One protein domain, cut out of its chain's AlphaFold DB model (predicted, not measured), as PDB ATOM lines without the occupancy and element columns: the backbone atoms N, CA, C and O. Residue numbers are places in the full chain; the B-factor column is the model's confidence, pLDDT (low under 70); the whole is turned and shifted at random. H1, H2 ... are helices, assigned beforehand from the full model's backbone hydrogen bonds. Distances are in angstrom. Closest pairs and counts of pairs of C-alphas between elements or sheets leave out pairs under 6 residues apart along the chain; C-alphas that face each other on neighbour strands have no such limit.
ATOM      1  N   LYS A 414     165.194 213.872 168.020       87.81
ATOM      2  CA  LYS A 414     164.360 214.391 169.110       87.81
ATOM      3  C   LYS A 414     165.024 215.533 169.877       87.81
ATOM      4  O   LYS A 414     164.329 216.466 170.276       87.81
ATOM      5  N   GLU A 415     166.340 215.486 170.083       89.25
ATOM      6  CA  GLU A 415     167.070 216.580 170.730       89.25
ATOM      7  C   GLU A 415     167.034 217.837 169.864       89.25
ATOM      8  O   GLU A 415     166.681 218.899 170.373       89.25
ATOM      9  N   LEU A 416     167.288 217.720 168.555       87.38
ATOM     10  CA  LEU A 416     167.208 218.857 167.634       87.38
ATOM     11  C   LEU A 416     165.788 219.440 167.554       87.38
ATOM     12  O   LEU A 416     165.627 220.662 167.594       87.38
ATOM     13  N   GLU A 417     164.755 218.598 167.466       88.62
ATOM     14  CA  GLU A 417     163.360 219.059 167.433       88.62
ATOM     15  C   GLU A 417     162.982 219.774 168.739       88.62
ATOM     16  O   GLU A 417     162.437 220.880 168.707       88.62
ATOM     17  N   SER A 418     163.334 219.193 169.890       93.62
ATOM     18  CA  SER A 418     163.056 219.803 171.195       93.62
ATOM     19  C   SER A 418     163.792 221.134 171.388       93.62
ATOM     20  O   SER A 418     163.188 222.101 171.859       93.62
ATOM     21  N   LEU A 419     165.054 221.222 170.954       92.94
ATOM     22  CA  LEU A 419     165.856 222.440 171.023       92.94
ATOM     23  C   LEU A 419     165.298 223.524 170.094       92.94
ATOM     24  O   LEU A 419     165.184 224.679 170.497       92.94
ATOM     25  N   THR A 420     164.880 223.149 168.884       91.00
ATOM     26  CA  THR A 420     164.244 224.058 167.918       91.00
ATOM     27  C   THR A 420     162.945 224.635 168.470       91.00
ATOM     28  O   THR A 420     162.729 225.843 168.398       91.00
ATOM     29  N   ILE A 421     162.089 223.792 169.057       93.12
ATOM     30  CA  ILE A 421     160.826 224.222 169.671       93.12
ATOM     31  C   ILE A 421     161.084 225.171 170.842       93.12
ATOM     32  O   ILE A 421     160.434 226.213 170.919       93.12
ATOM     33  N   LYS A 422     162.043 224.840 171.717       95.31
ATOM     34  CA  LYS A 422     162.418 225.685 172.858       95.31
ATOM     35  C   LYS A 422     162.878 227.069 172.393       95.31
ATOM     36  O   LYS A 422     162.307 228.072 172.814       95.31
ATOM     37  N   MET A 423     163.825 227.114 171.456       94.62
ATOM     38  CA  MET A 423     164.360 228.366 170.909       94.62
ATOM     39  C   MET A 423     163.286 229.174 170.165       94.62
ATOM     40  O   MET A 423     163.263 230.399 170.244       94.62
ATOM     41  N   ALA A 424     162.364 228.507 169.463       93.75
ATOM     42  CA  ALA A 424     161.255 229.169 168.778       93.75
ATOM     43  C   ALA A 424     160.214 229.758 169.745       93.75
ATOM     44  O   ALA A 424     159.646 230.809 169.442       93.75
ATOM     45  N   ASP A 425     159.946 229.102 170.879       95.44
ATOM     46  CA  ASP A 425     159.024 229.592 171.914       95.44
ATOM     47  C   ASP A 425     159.602 230.810 172.648       95.44
ATOM     48  O   ASP A 425     158.894 231.801 172.847       95.44
ATOM     49  N   GLU A 426     160.887 230.763 173.005       95.88
ATOM     50  CA  GLU A 426     161.611 231.885 173.618       95.88
ATOM     51  C   GLU A 426     161.650 233.093 172.676       95.88
ATOM     52  O   GLU A 426     161.288 234.211 173.054       95.88
ATOM     53  N   GLU A 427     161.990 232.858 171.408       94.75
ATOM     54  CA  GLU A 427     162.022 233.909 170.399       94.75
ATOM     55  C   GLU A 427     160.626 234.472 170.110       94.75
ATOM     56  O   GLU A 427     160.471 235.673 169.891       94.75
ATOM     57  N   PHE A 428     159.583 233.637 170.155       95.88
ATOM     58  CA  PHE A 428     158.211 234.109 170.000       95.88
ATOM     59  C   PHE A 428     157.806 235.033 171.142       95.88
ATOM     60  O   PHE A 428     157.261 236.109 170.898       95.88
ATOM     61  N   ALA A 429     158.095 234.643 172.387       96.50
ATOM     62  CA  ALA A 429     157.830 235.473 173.554       96.50
ATOM     63  C   ALA A 429     158.554 236.823 173.450       96.50
ATOM     64  O   ALA A 429     157.944 237.873 173.677       96.50
ATOM     65  N   ARG A 430     159.818 236.804 173.009       95.69
ATOM     66  CA  ARG A 430     160.620 238.008 172.770       95.69
ATOM     67  C   ARG A 430     160.019 238.897 171.681       95.69
ATOM     68  O   ARG A 430     159.883 240.101 171.889       95.69
ATOM     69  N   LEU A 431     159.611 238.324 170.548       93.31
ATOM     70  CA  LEU A 431     158.972 239.058 169.451       93.31
ATOM     71  C   LEU A 431     157.624 239.654 169.879       93.31
ATOM     72  O   LEU A 431     157.355 240.820 169.600       93.31
ATOM     73  N   LEU A 432     156.791 238.910 170.610       94.69
ATOM     74  CA  LEU A 432     155.537 239.440 171.148       94.69
ATOM     75  C   LEU A 432     155.777 240.641 172.069       94.69
ATOM     76  O   LEU A 432     155.045 241.628 171.978       94.69
ATOM     77  N   ALA A 433     156.799 240.585 172.926       94.44
ATOM     78  CA  ALA A 433     157.175 241.701 173.790       94.44
ATOM     79  C   ALA A 433     157.676 242.902 172.975       94.44
ATOM     80  O   ALA A 433     157.164 244.012 173.138       94.44
ATOM     81  N   GLN A 434     158.597 242.670 172.035       92.00
ATOM     82  CA  GLN A 434     159.159 243.696 171.152       92.00
ATOM     83  C   GLN A 434     158.069 244.425 170.351       92.00
ATOM     84  O   GLN A 434     158.124 245.642 170.172       92.00
ATOM     85  N   HIS A 435     157.044 243.697 169.911       90.06
ATOM     86  CA  HIS A 435     155.931 244.226 169.126       90.06
ATOM     87  C   HIS A 435     154.724 244.668 169.972       90.06
ATOM     88  O   HIS A 435     153.676 244.992 169.415       90.06
ATOM     89  N   ARG A 436     154.865 244.726 171.309       93.44
ATOM     90  CA  ARG A 436     153.817 245.143 172.266       93.44
ATOM     91  C   ARG A 436     152.525 244.314 172.185       93.44
ATOM     92  O   ARG A 436     151.445 244.802 172.507       93.44
ATOM     93  N   LEU A 437     152.634 243.048 171.788       94.38
ATOM     94  CA  LEU A 437     151.520 242.099 171.685       94.38
ATOM     95  C   LEU A 437     151.314 241.264 172.959       94.38
ATOM     96  O   LEU A 437     150.353 240.503 173.042       94.38
ATOM     97  N   THR A 438     152.158 241.431 173.979       93.25
ATOM     98  CA  THR A 438     151.978 240.807 175.307       93.25
ATOM     99  C   THR A 438     150.673 241.231 175.980       93.25
ATOM    100  O   THR A 438     150.053 240.454 176.706       93.25
ATOM    101  N   GLU A 439     150.193 242.443 175.696       90.69
ATOM    102  CA  GLU A 439     148.898 242.905 176.192       90.69
ATOM    103  C   GLU A 439     147.735 242.118 175.584       90.69
ATOM    104  O   GLU A 439     146.765 241.802 176.273       90.69
ATOM    105  N   MET A 440     147.839 241.774 174.298       91.44
ATOM    106  CA  MET A 440     146.850 240.944 173.618       91.44
ATOM    107  C   MET A 440     146.817 239.550 174.243       91.44
ATOM    108  O   MET A 440     145.738 239.091 174.616       91.44
ATOM    109  N   THR A 441     147.982 238.924 174.466       90.12
ATOM    110  CA  THR A 441     148.058 237.593 175.089       90.12
ATOM    111  C   THR A 441     147.462 237.599 176.500       90.12
ATOM    112  O   THR A 441     146.659 236.731 176.845       90.12
ATOM    113  N   ARG A 442     147.737 238.651 177.284       88.94
ATOM    114  CA  ARG A 442     147.142 238.865 178.611       88.94
ATOM    115  C   ARG A 442     145.618 239.003 178.553       88.94
ATOM    116  O   ARG A 442     144.924 238.379 179.351       88.94
ATOM    117  N   LYS A 443     145.086 239.775 177.599       83.38
ATOM    118  CA  LYS A 443     143.634 239.965 177.414       83.38
ATOM    119  C   LYS A 443     142.907 238.679 177.039       83.38
ATOM    120  O   LYS A 443     141.789 238.469 177.503       83.38
ATOM    121  N   VAL A 444     143.528 237.817 176.231       82.50
ATOM    122  CA  VAL A 444     142.959 236.503 175.886       82.50
ATOM    123  C   VAL A 444     143.228 235.433 176.951       82.50
ATOM    124  O   VAL A 444     142.735 234.315 176.825       82.50
ATOM    125  N   GLY A 445     143.970 235.764 178.015       88.69
ATOM    126  CA  GLY A 445     144.299 234.837 179.097       88.69
ATOM    127  C   GLY A 445     145.266 233.729 178.677       88.69
ATOM    128  O   GLY A 445     145.173 232.622 179.201       88.69
ATOM    129  N   LEU A 446     146.156 234.004 177.718       90.38
ATOM    130  CA  LEU A 446     147.167 233.063 177.237       90.38
ATOM    131  C   LEU A 446     148.576 233.596 177.507       90.38
ATOM    132  O   LEU A 446     148.864 234.775 177.307       90.38
ATOM    133  N   THR A 447     149.484 232.713 177.913       95.00
ATOM    134  CA  THR A 447     150.923 233.011 177.902       95.00
ATOM    135  C   THR A 447     151.470 232.945 176.474       95.00
ATOM    136  O   THR A 447     150.867 232.317 175.601       95.00
ATOM    137  N   ALA A 448     152.640 233.540 176.219       95.44
ATOM    138  CA  ALA A 448     153.311 233.429 174.918       95.44
ATOM    139  C   ALA A 448     153.507 231.961 174.498       95.44
ATOM    140  O   ALA A 448     153.210 231.597 173.364       95.44
ATOM    141  N   LYS A 449     153.903 231.098 175.444       95.25
ATOM    142  CA  LYS A 449     154.065 229.652 175.235       95.25
ATOM    143  C   LYS A 449     152.744 228.953 174.905       95.25
ATOM    144  O   LYS A 449     152.706 228.100 174.027       95.25
ATOM    145  N   GLN A 450     151.647 229.316 175.574       94.44
ATOM    146  CA  GLN A 450     150.321 228.773 175.258       94.44
ATOM    147  C   GLN A 450     149.840 229.229 173.878       94.44
ATOM    148  O   GLN A 450     149.309 228.420 173.120       94.44
ATOM    149  N   LEU A 451     150.054 230.501 173.529       92.25
ATOM    150  CA  LEU A 451     149.737 231.037 172.209       92.25
ATOM    151  C   LEU A 451     150.567 230.341 171.116       92.25
ATOM    152  O   LEU A 451     149.993 229.903 170.123       92.25
ATOM    153  N   ALA A 452     151.873 230.155 171.330       93.62
ATOM    154  CA  ALA A 452     152.760 229.405 170.441       93.62
ATOM    155  C   ALA A 452     152.331 227.946 170.283       93.62
ATOM    156  O   ALA A 452     152.258 227.445 169.167       93.62
ATOM    157  N   ALA A 453     152.015 227.260 171.385       89.94
ATOM    158  CA  ALA A 453     151.557 225.875 171.353       89.94
ATOM    159  C   ALA A 453     150.255 225.734 170.560       89.94
ATOM    160  O   ALA A 453     150.120 224.807 169.761       89.94
ATOM    161  N   LYS A 454     149.323 226.679 170.732       86.88
ATOM    162  CA  LYS A 454     148.107 226.708 169.928       86.88
ATOM    163  C   LYS A 454     148.433 226.981 168.458       86.88
ATOM    164  O   LYS A 454     148.052 226.171 167.631       86.88
ATOM    165  N   LEU A 455     149.203 228.024 168.129       86.75
ATOM    166  CA  LEU A 455     149.632 228.332 166.752       86.75
ATOM    167  C   LEU A 455     150.340 227.142 166.075       86.75
ATOM    168  O   LEU A 455     150.061 226.833 164.920       86.75
ATOM    169  N   ARG A 456     151.186 226.414 166.812       89.19
ATOM    170  CA  ARG A 456     151.870 225.189 166.366       89.19
ATOM    171  C   ARG A 456     150.903 224.057 166.030       89.19
ATOM    172  O   ARG A 456     151.167 223.301 165.104       89.19
ATOM    173  N   GLY A 457     149.801 223.941 166.771       76.50
ATOM    174  CA  GLY A 457     148.745 222.962 166.498       76.50
ATOM    175  C   GLY A 457     148.121 223.119 165.110       76.50
ATOM    176  O   GLY A 457     147.607 222.147 164.567       76.50
ATOM    177  N   TYR A 458     148.230 224.310 164.521       64.88
ATOM    178  CA  TYR A 458     147.639 224.653 163.228       64.88
ATOM    179  C   TYR A 458     148.662 224.805 162.118       64.88
ATOM    180  O   TYR A 458     148.443 224.361 160.998       64.88
ATOM    181  N   SER A 459     149.829 225.360 162.441       60.34
ATOM    182  CA  SER A 459     151.007 225.276 161.594       60.34
ATOM    183  C   SER A 459     151.584 223.874 161.724       60.34
ATOM    184  O   SER A 459     152.585 223.652 162.404       60.34
ATOM    185  N   SER A 460     150.930 222.901 161.094       47.19
ATOM    186  CA  SER A 460     151.480 221.567 160.934       47.19
ATOM    187  C   SER A 460     152.808 221.696 160.171       47.19
ATOM    188  O   SER A 460     152.867 221.622 158.944       47.19
ATOM    189  N   LEU A 461     153.915 221.797 160.911       49.78
ATOM    190  CA  LEU A 461     155.293 221.652 160.420       49.78
ATOM    191  C   LEU A 461     155.524 220.280 159.741       49.78
ATOM    192  O   LEU A 461     156.604 219.988 159.239       49.78
ATOM    193  N   ASN A 462     154.510 219.412 159.693       49.44
ATOM    194  CA  ASN A 462     154.631 217.983 159.445       49.44
ATOM    195  C   ASN A 462     154.940 217.576 158.000       49.44
ATOM    196  O   ASN A 462     155.296 216.418 157.786       49.44
ATOM    197  N   GLY A 463     154.823 218.468 157.015       54.53
ATOM    198  CA  GLY A 463     155.105 218.129 155.617       54.53
ATOM    199  C   GLY A 463     156.588 218.237 155.264       54.53
ATOM    200  O   GLY A 463     157.224 217.246 154.906       54.53
ATOM    201  N   SER A 464     157.125 219.451 155.351       54.78
ATOM    202  CA  SER A 464     158.461 219.778 154.840       54.78
ATOM    203  C   SER A 464     159.563 219.511 155.863       54.78
ATOM    204  O   SER A 464     160.580 218.930 155.499       54.78
ATOM    205  N   PHE A 465     159.331 219.801 157.152       53.06
ATOM    206  CA  PHE A 465     160.307 219.536 158.219       53.06
ATOM    207  C   PHE A 465     160.650 218.045 158.296       53.06
ATOM    208  O   PHE A 465     161.811 217.671 158.199       53.06
ATOM    209  N   LYS A 466     159.631 217.173 158.340       60.06
ATOM    210  CA  LYS A 466     159.826 215.711 158.360       60.06
ATOM    211  C   LYS A 466     160.494 215.175 157.092       60.06
ATOM    212  O   LYS A 466     161.163 214.148 157.158       60.06
ATOM    213  N   LYS A 467     160.310 215.820 155.933       63.88
ATOM    214  CA  LYS A 467     160.995 215.438 154.686       63.88
ATOM    215  C   LYS A 467     162.470 215.841 154.714       63.88
ATOM    216  O   LYS A 467     163.307 215.007 154.377       63.88
ATOM    217  N   ALA A 468     162.781 217.047 155.187       59.06
ATOM    218  CA  ALA A 468     164.152 217.515 155.375       59.06
ATOM    219  C   ALA A 468     164.898 216.658 156.415       59.06
ATOM    220  O   ALA A 468     165.977 216.144 156.129       59.06
ATOM    221  N   LEU A 469     164.278 216.373 157.566       56.00
ATOM    222  CA  LEU A 469     164.837 215.514 158.621       56.00
ATOM    223  C   LEU A 469     165.087 214.074 158.139       56.00
ATOM    224  O   LEU A 469     166.145 213.501 158.384       56.00
ATOM    225  N   LYS A 470     164.167 213.501 157.350       64.94
ATOM    226  CA  LYS A 470     164.374 212.181 156.727       64.94
ATOM    227  C   LYS A 470     165.499 212.165 155.690       64.94
ATOM    228  O   LYS A 470     166.083 211.104 155.467       64.94
ATOM    229  N   SER A 471     165.801 213.298 155.053       58.59
ATOM    230  CA  SER A 471     166.936 213.412 154.127       58.59
ATOM    231  C   SER A 471     168.288 213.466 154.852       58.59
ATOM    232  O   SER A 471     169.278 212.972 154.320       58.59
ATOM    233  N   LEU A 472     168.306 213.949 156.103       52.84
ATOM    234  CA  LEU A 472     169.483 213.983 156.981       52.84
ATOM    235  C   LEU A 472     169.886 212.592 157.516       52.84
ATOM    236  O   LEU A 472     171.056 212.354 157.801       52.84
ATOM    237  N   GLY A 473     168.948 211.643 157.616       47.50
ATOM    238  CA  GLY A 473     169.172 210.334 158.249       47.50
ATOM    239  C   GLY A 473     169.992 209.301 157.456       47.50
ATOM    240  O   GLY A 473     170.123 208.173 157.922       47.50
ATOM    241  N   LYS A 474     170.523 209.619 156.264       52.38
ATOM    242  CA  LYS A 474     171.195 208.629 155.388       52.38
ATOM    243  C   LYS A 474     172.732 208.630 155.394       52.38
ATOM    244  O   LYS A 474     173.318 207.855 154.644       52.38
ATOM    245  N   GLY A 475     173.383 209.378 156.283       43.78
ATOM    246  CA  GLY A 475     174.817 209.220 156.569       43.78
ATOM    247  C   GLY A 475     175.584 210.540 156.546       43.78
ATOM    248  O   GLY A 475     175.496 211.284 155.579       43.78
ATOM    249  N   ALA A 476     176.337 210.785 157.624       45.50
ATOM    250  CA  ALA A 476     177.149 211.972 157.909       45.50
ATOM    251  C   ALA A 476     176.380 213.312 157.901       45.50
ATOM    252  O   ALA A 476     176.089 213.885 156.852       45.50
ATOM    253  N   LEU A 477     176.139 213.860 159.101       45.75
ATOM    254  CA  LEU A 477     175.798 215.270 159.345       45.75
ATOM    255  C   LEU A 477     176.960 216.164 158.872       45.75
ATOM    256  O   LEU A 477     177.748 216.685 159.655       45.75
ATOM    257  N   THR A 478     177.116 216.298 157.561       51.94
ATOM    258  CA  THR A 478     177.999 217.292 156.961       51.94
ATOM    259  C   THR A 478     177.335 218.656 157.124       51.94
ATOM    260  O   THR A 478     176.126 218.791 156.940       51.94
ATOM    261  N   VAL A 479     178.121 219.680 157.465       50.31
ATOM    262  CA  VAL A 479     177.692 221.082 157.671       50.31
ATOM    263  C   VAL A 479     176.759 221.598 156.554       50.31
ATOM    264  O   VAL A 479     175.890 222.433 156.801       50.31
ATOM    265  N   GLY A 480     176.849 221.036 155.341       50.88
ATOM    266  CA  GLY A 480     175.948 221.327 154.223       50.88
ATOM    267  C   GLY A 480     174.476 220.933 154.433       50.88
ATOM    268  O   GLY A 480     173.599 221.646 153.955       50.88
ATOM    269  N   ALA A 481     174.165 219.864 155.170       51.22
ATOM    270  CA  ALA A 481     172.781 219.415 155.367       51.22
ATOM    271  C   ALA A 481     171.983 220.347 156.304       51.22
ATOM    272  O   ALA A 481     170.788 220.562 156.109       51.22
ATOM    273  N   LEU A 482     172.670 220.981 157.262       49.34
ATOM    274  CA  LEU A 482     172.117 222.062 158.081       49.34
ATOM    275  C   LEU A 482     171.865 223.326 157.237       49.34
ATOM    276  O   LEU A 482     170.843 223.988 157.400       49.34
ATOM    277  N   GLY A 483     172.762 223.628 156.290       53.34
ATOM    278  CA  GLY A 483     172.592 224.717 155.323       53.34
ATOM    279  C   GLY A 483     171.379 224.522 154.406       53.34
ATOM    280  O   GLY A 483     170.610 225.460 154.208       53.34
ATOM    281  N   TYR A 484     171.146 223.297 153.919       55.91
ATOM    282  CA  TYR A 484     169.940 222.943 153.157       55.91
ATOM    283  C   TYR A 484     168.663 223.029 153.999       55.91
ATOM    284  O   TYR A 484     167.651 223.525 153.517       55.91
ATOM    285  N   TYR A 485     168.706 222.619 155.270       52.00
ATOM    286  CA  TYR A 485     167.581 222.778 156.192       52.00
ATOM    287  C   TYR A 485     167.206 224.254 156.400       52.00
ATOM    288  O   TYR A 485     166.037 224.621 156.279       52.00
ATOM    289  N   VAL A 486     168.198 225.111 156.657       52.12
ATOM    290  CA  VAL A 486     167.993 226.561 156.789       52.12
ATOM    291  C   VAL A 486     167.458 227.149 155.480       52.12
ATOM    292  O   VAL A 486     166.522 227.945 155.517       52.12
ATOM    293  N   HIS A 487     167.972 226.708 154.329       56.72
ATOM    294  CA  HIS A 487     167.462 227.101 153.016       56.72
ATOM    295  C   HIS A 487     165.998 226.682 152.799       56.72
ATOM    296  O   HIS A 487     165.210 227.520 152.379       56.72
ATOM    297  N   ASP A 488     165.599 225.450 153.128       53.75
ATOM    298  CA  ASP A 488     164.215 224.966 152.995       53.75
ATOM    299  C   ASP A 488     163.255 225.708 153.929       53.75
ATOM    300  O   ASP A 488     162.149 226.070 153.527       53.75
ATOM    301  N   VAL A 489     163.680 225.990 155.166       49.75
ATOM    302  CA  VAL A 489     162.918 226.832 156.096       49.75
ATOM    303  C   VAL A 489     162.727 228.218 155.484       49.75
ATOM    304  O   VAL A 489     161.592 228.671 155.382       49.75
ATOM    305  N   ILE A 490     163.794 228.855 154.989       52.16
ATOM    306  CA  ILE A 490     163.740 230.153 154.292       52.16
ATOM    307  C   ILE A 490     162.861 230.079 153.034       52.16
ATOM    308  O   ILE A 490     162.132 231.023 152.732       52.16
ATOM    309  N   GLN A 491     162.894 228.969 152.300       50.97
ATOM    310  CA  GLN A 491     162.114 228.776 151.084       50.97
ATOM    311  C   GLN A 491     160.619 228.624 151.390       50.97
ATOM    312  O   GLN A 491     159.808 229.185 150.664       50.97
ATOM    313  N   VAL A 492     160.240 228.024 152.524       51.94
ATOM    314  CA  VAL A 492     158.853 228.035 153.028       51.94
ATOM    315  C   VAL A 492     158.356 229.464 153.318       51.94
ATOM    316  O   VAL A 492     157.168 229.737 153.162       51.94
ATOM    317  N   PHE A 493     159.246 230.409 153.656       45.62
ATOM    318  CA  PHE A 493     158.894 231.835 153.778       45.62
ATOM    319  C   PHE A 493     158.819 232.584 152.438       45.62
ATOM    320  O   PHE A 493     158.144 233.624 152.372       45.62
ATOM    321  N   LYS A 494     159.499 232.074 151.399       47.47
ATOM    322  CA  LYS A 494     159.526 232.622 150.030       47.47
ATOM    323  C   LYS A 494     158.369 232.086 149.165       47.47
ATOM    324  O   LYS A 494     157.800 232.858 148.398       47.47
ATOM    325  N   ASP A 495     157.969 230.824 149.330       46.91
ATOM    326  CA  ASP A 495     156.874 230.183 148.587       46.91
ATOM    327  C   ASP A 495     155.509 230.453 149.251       46.91
ATOM    328  O   ASP A 495     154.949 229.653 150.003       46.91
ATOM    329  N   THR A 496     154.937 231.614 148.931       43.88
ATOM    330  CA  THR A 496     153.591 232.080 149.327       43.88
ATOM    331  C   THR A 496     152.428 231.328 148.650       43.88
ATOM    332  O   THR A 496     151.412 231.926 148.302       43.88
ATOM    333  N   SER A 497     152.534 230.008 148.470       39.00
ATOM    334  CA  SER A 497     151.391 229.141 148.128       39.00
ATOM    335  C   SER A 497     150.914 228.284 149.303       39.00
ATOM    336  O   SER A 497     149.979 227.497 149.148       39.00
ATOM    337  N   SER A 498     151.525 228.429 150.483       35.75
ATOM    338  CA  SER A 498     150.999 227.901 151.742       35.75
ATOM    339  C   SER A 498     149.746 228.701 152.111       35.75
ATOM    340  O   SER A 498     149.765 229.791 152.676       35.75
ATOM    341  N   THR A 499     148.636 228.154 151.634       42.34
ATOM    342  CA  THR A 499     147.267 228.630 151.742       42.34
ATOM    343  C   THR A 499     146.914 229.106 153.144       42.34
ATOM    344  O   THR A 499     147.152 228.398 154.119       42.34
ATOM    345  N   GLY A 500     146.198 230.230 153.222       37.94
ATOM    346  CA  GLY A 500     145.556 230.753 154.433       37.94
ATOM    347  C   GLY A 500     144.581 229.799 155.142       37.94
ATOM    348  O   GLY A 500     143.923 230.246 156.070       37.94
ATOM    349  N   PHE A 501     144.517 228.515 154.749       34.38
ATOM    350  CA  PHE A 501     143.775 227.418 155.377       34.38
ATOM    351  C   PHE A 501     144.344 226.940 156.734       34.38
ATOM    352  O   PHE A 501     143.581 226.386 157.518       34.38
ATOM    353  N   ASP A 502     145.597 227.256 157.082       35.72
ATOM    354  CA  ASP A 502     146.163 226.924 158.407       35.72
ATOM    355  C   ASP A 502     146.006 228.069 159.430       35.72
ATOM    356  O   ASP A 502     145.876 227.835 160.627       35.72
ATOM    357  N   ILE A 503     145.914 229.325 158.969       42.03
ATOM    358  CA  ILE A 503     145.633 230.517 159.809       42.03
ATOM    359  C   ILE A 503     144.182 230.494 160.346       42.03
ATOM    360  O   ILE A 503     143.848 231.125 161.350       42.03
ATOM    361  N   VAL A 504     143.334 229.705 159.686       35.84
ATOM    362  CA  VAL A 504     141.901 229.490 159.927       35.84
ATOM    363  C   VAL A 504     141.613 228.927 161.306       35.84
ATOM    364  O   VAL A 504     140.803 229.396 162.104       35.84
ATOM    365  N   GLU A 505     142.304 227.841 161.590       35.91
ATOM    366  CA  GLU A 505     141.948 226.975 162.692       35.91
ATOM    367  C   GLU A 505     142.619 227.482 163.986       35.91
ATOM    368  O   GLU A 505     142.063 227.356 165.076       35.91
ATOM    369  N   VAL A 506     143.718 228.239 163.841       35.56
ATOM    370  CA  VAL A 506     144.307 229.109 164.874       35.56
ATOM    371  C   VAL A 506     143.300 230.132 165.380       35.56
ATOM    372  O   VAL A 506     143.094 230.274 166.583       35.56
ATOM    373  N   GLY A 507     142.681 230.891 164.476       36.94
ATOM    374  CA  GLY A 507     141.780 231.969 164.870       36.94
ATOM    375  C   GLY A 507     140.577 231.463 165.668       36.94
ATOM    376  O   GLY A 507     140.210 232.058 166.680       36.94
ATOM    377  N   THR A 508     140.023 230.314 165.263       36.94
ATOM    378  CA  THR A 508     138.822 229.716 165.877       36.94
ATOM    379  C   THR A 508     139.033 229.091 167.263       36.94
ATOM    380  O   THR A 508     138.065 228.938 168.008       36.94
ATOM    381  N   SER A 637     155.609 232.445 162.924       87.25
ATOM    382  CA  SER A 637     156.340 231.843 161.811       87.25
ATOM    383  C   SER A 637     157.798 232.329 161.801       87.25
ATOM    384  O   SER A 637     158.720 231.521 161.725       87.25
ATOM    385  N   LEU A 638     158.037 233.630 161.995       89.81
ATOM    386  CA  LEU A 638     159.393 234.173 162.125       89.81
ATOM    387  C   LEU A 638     160.174 233.545 163.297       89.81
ATOM    388  O   LEU A 638     161.364 233.256 163.155       89.81
ATOM    389  N   SER A 639     159.525 233.310 164.439       93.06
ATOM    390  CA  SER A 639     160.171 232.698 165.600       93.06
ATOM    391  C   SER A 639     160.540 231.239 165.350       93.06
ATOM    392  O   SER A 639     161.609 230.813 165.775       93.06
ATOM    393  N   GLN A 640     159.725 230.486 164.604       90.31
ATOM    394  CA  GLN A 640     160.069 229.130 164.173       90.31
ATOM    395  C   GLN A 640     161.322 229.124 163.295       90.31
ATOM    396  O   GLN A 640     162.213 228.302 163.506       90.31
ATOM    397  N   ALA A 641     161.421 230.071 162.357       85.50
ATOM    398  CA  ALA A 641     162.591 230.205 161.493       85.50
ATOM    399  C   ALA A 641     163.861 230.502 162.298       85.50
ATOM    400  O   ALA A 641     164.896 229.865 162.115       85.50
ATOM    401  N   ARG A 642     163.777 231.457 163.228       88.44
ATOM    402  CA  ARG A 642     164.905 231.830 164.088       88.44
ATOM    403  C   ARG A 642     165.265 230.737 165.087       88.44
ATOM    404  O   ARG A 642     166.445 230.477 165.285       88.44
ATOM    405  N   GLY A 643     164.276 230.056 165.660       90.56
ATOM    406  CA  GLY A 643     164.494 228.932 166.568       90.56
ATOM    407  C   GLY A 643     165.244 227.786 165.896       90.56
ATOM    408  O   GLY A 643     166.178 227.240 166.477       90.56
ATOM    409  N   ALA A 644     164.907 227.490 164.640       86.19
ATOM    410  CA  ALA A 644     165.605 226.511 163.812       86.19
ATOM    411  C   ALA A 644     167.076 226.884 163.563       86.19
ATOM    412  O   ALA A 644     167.966 226.038 163.702       86.19
ATOM    413  N   VAL A 645     167.347 228.152 163.236       85.50
ATOM    414  CA  VAL A 645     168.715 228.660 163.024       85.50
ATOM    415  C   VAL A 645     169.520 228.648 164.326       85.50
ATOM    416  O   VAL A 645     170.650 228.164 164.337       85.50
ATOM    417  N   ASN A 646     168.936 229.102 165.435       88.69
ATOM    418  CA  ASN A 646     169.605 229.141 166.736       88.69
ATOM    419  C   ASN A 646     169.916 227.726 167.249       88.69
ATOM    420  O   ASN A 646     171.036 227.458 167.678       88.69
ATOM    421  N   ALA A 647     168.963 226.791 167.147       89.75
ATOM    422  CA  ALA A 647     169.192 225.393 167.512       89.75
ATOM    423  C   ALA A 647     170.317 224.770 166.671       89.75
ATOM    424  O   ALA A 647     171.201 224.103 167.204       89.75
ATOM    425  N   SER A 648     170.331 225.060 165.369       85.81
ATOM    426  CA  SER A 648     171.387 224.636 164.448       85.81
ATOM    427  C   SER A 648     172.767 225.171 164.858       85.81
ATOM    428  O   SER A 648     173.736 224.413 164.889       85.81
ATOM    429  N   GLN A 649     172.864 226.451 165.233       87.12
ATOM    430  CA  GLN A 649     174.111 227.058 165.714       87.12
ATOM    431  C   GLN A 649     174.615 226.412 167.007       87.12
ATOM    432  O   GLN A 649     175.801 226.099 167.097       87.12
ATOM    433  N   VAL A 650     173.731 226.155 167.978       90.44
ATOM    434  CA  VAL A 650     174.093 225.488 169.242       90.44
ATOM    435  C   VAL A 650     174.666 224.094 168.983       90.44
ATOM    436  O   VAL A 650     175.671 223.713 169.584       90.44
ATOM    437  N   LEU A 651     174.080 223.335 168.053       87.44
ATOM    438  CA  LEU A 651     174.593 222.012 167.696       87.44
ATOM    439  C   LEU A 651     175.940 222.076 166.973       87.44
ATOM    440  O   LEU A 651     176.816 221.265 167.264       87.44
ATOM    441  N   VAL A 652     176.135 223.042 166.070       85.62
ATOM    442  CA  VAL A 652     177.421 223.232 165.380       85.62
ATOM    443  C   VAL A 652     178.515 223.642 166.357       85.62
ATOM    444  O   VAL A 652     179.606 223.085 166.298       85.62
ATOM    445  N   GLN A 653     178.221 224.537 167.301       88.12
ATOM    446  CA  GLN A 653     179.163 224.915 168.355       88.12
ATOM    447  C   GLN A 653     179.507 223.734 169.268       88.12
ATOM    448  O   GLN A 653     180.664 223.581 169.653       88.12
ATOM    449  N   LYS A 654     178.528 222.875 169.583       89.25
ATOM    450  CA  LYS A 654     178.753 221.655 170.372       89.25
ATOM    451  C   LYS A 654     179.619 220.637 169.621       89.25
ATOM    452  O   LYS A 654     180.462 219.995 170.237       89.25
ATOM    453  N   ALA A 655     179.423 220.495 168.309       86.69
ATOM    454  CA  ALA A 655     180.187 219.567 167.474       86.69
ATOM    455  C   ALA A 655     181.585 220.095 167.100       86.69
ATOM    456  O   ALA A 655     182.513 219.312 166.916       86.69
ATOM    457  N   SER A 656     181.742 221.414 166.976       88.56
ATOM    458  CA  SER A 656     182.988 222.078 166.598       88.56
ATOM    459  C   SER A 656     183.133 223.410 167.347       88.56
ATOM    460  O   SER A 656     182.758 224.471 166.827       88.56
ATOM    461  N   PRO A 657     183.683 223.376 168.577       89.38
ATOM    462  CA  PRO A 657     183.957 224.580 169.352       89.38
ATOM    463  C   PRO A 657     184.895 225.507 168.565       89.38
ATOM    464  O   PRO A 657     186.033 225.143 168.278       89.38
ATOM    465  N   GLY A 658     184.408 226.689 168.178       85.00
ATOM    466  CA  GLY A 658     185.146 227.673 167.370       85.00
ATOM    467  C   GLY A 658     184.561 227.940 165.979       85.00
ATOM    468  O   GLY A 658     184.903 228.947 165.366       85.00
ATOM    469  N   THR A 659     183.632 227.109 165.496       83.81
ATOM    470  CA  THR A 659     182.928 227.380 164.234       83.81
ATOM    471  C   THR A 659     181.782 228.365 164.472       83.81
ATOM    472  O   THR A 659     180.742 228.010 165.032       83.81
TER     473      THR A 659
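What this domain is: This is residues 414 to 508 and 637 to 659 of the 960 residues of the protein "Putative enterotoxin" of Ophiocordyceps unilateralis (UniProt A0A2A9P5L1). H7 lies in the middle between H1, which crosses it steeply on one side, and H5, which runs side by side with it in the opposite direction on another; H4 folds back along H5 as the other half of a helical hairpin. H3 meets residues 425 to 432 of H1 at its own first end, near Ala 448, and runs away from H1 at a steep angle, with the short helix H2 at the corner where the chain turns from H1 into H3, and the short H6 packs on H3 away from the H4 and H5 hairpin. The printed part has 118 residues with seven named helices, H1 to H7 in that order, and no named strand; the class is all helix. It is compact, with a radius of gyration of the C-alphas of 15.5 A and spans of 47 by 32 by 24 A.

Where its parts are: H1, residues 414 to 434, begins with C-alpha 414 at (164.360, 214.391, 169.110) and is 29.8 A long from first to last C-alpha. H2 holds residues 438 to 443, and H3 residues 448 to 458, 15.7 A. H4 follows with residues 464 to 472, and H5 with residues 479 to 494, 22.8 A. H6, residues 503 to 508, ends with C-alpha 508 at (138.822, 229.716, 165.877). H7, residues 637 to 655, is 27.4 A long, and its C-alpha 655 is at (180.187, 219.567, 167.474).

How they stand to each other: H3 is the hub, touching three other helices. With residues 425 to 432 alone H1 touches it at a steep tilt of 60 degrees, opposite ways; the closest C-alphas, of Ala 429 and Ala 448, are 5.1 A apart. H2 and H3 only just touch, with 3 pairs of C-alphas within 8 A, and only at the corner by their link; the closest C-alphas are those of Thr 441 and Ala 448, 6.7 A. H6 touches H3 at a steep tilt of 64 degrees, opposite ways, closest at the C-alphas of Leu 455 and Val 506, 5.7 A. H1 touches H7 at a steep tilt of 49 degrees, opposite ways, with the closest C-alphas, of Ala 424 and Gly 643, 3.9 A apart. H7, with residues 641 to 648 alone, touches H5 at a shallow tilt of 5 degrees, opposite ways; the closest C-alphas, of Val 489 and Ala 641, are 6.4 A apart. H4 and H5 are a hairpin at a shallow tilt of 14 degrees, closest at the C-alphas of Ala 468 and Tyr 485, 6.3 A. H3 and H7 are near each other, while H1 and H5 are apart. Every O i to N i+4 pair is within hydrogen-bond range in H1, H2, H4, H5, H6 and H7; in H3 6 of 7 are.

The domain as a whole: The C-alphas farthest apart, of Lys 443 and Gly 475, are 48.5 A from each other. Residues 509 to 636 are not printed, and C-alphas 508 and 637 are 18.1 A apart across this cut. Of the links that are printed whole, none is long. Residues 473 to 478 and 494 to 500 stand free. Mean pLDDT of the printed part is 72.5, and residues 458 to 508 are under 70.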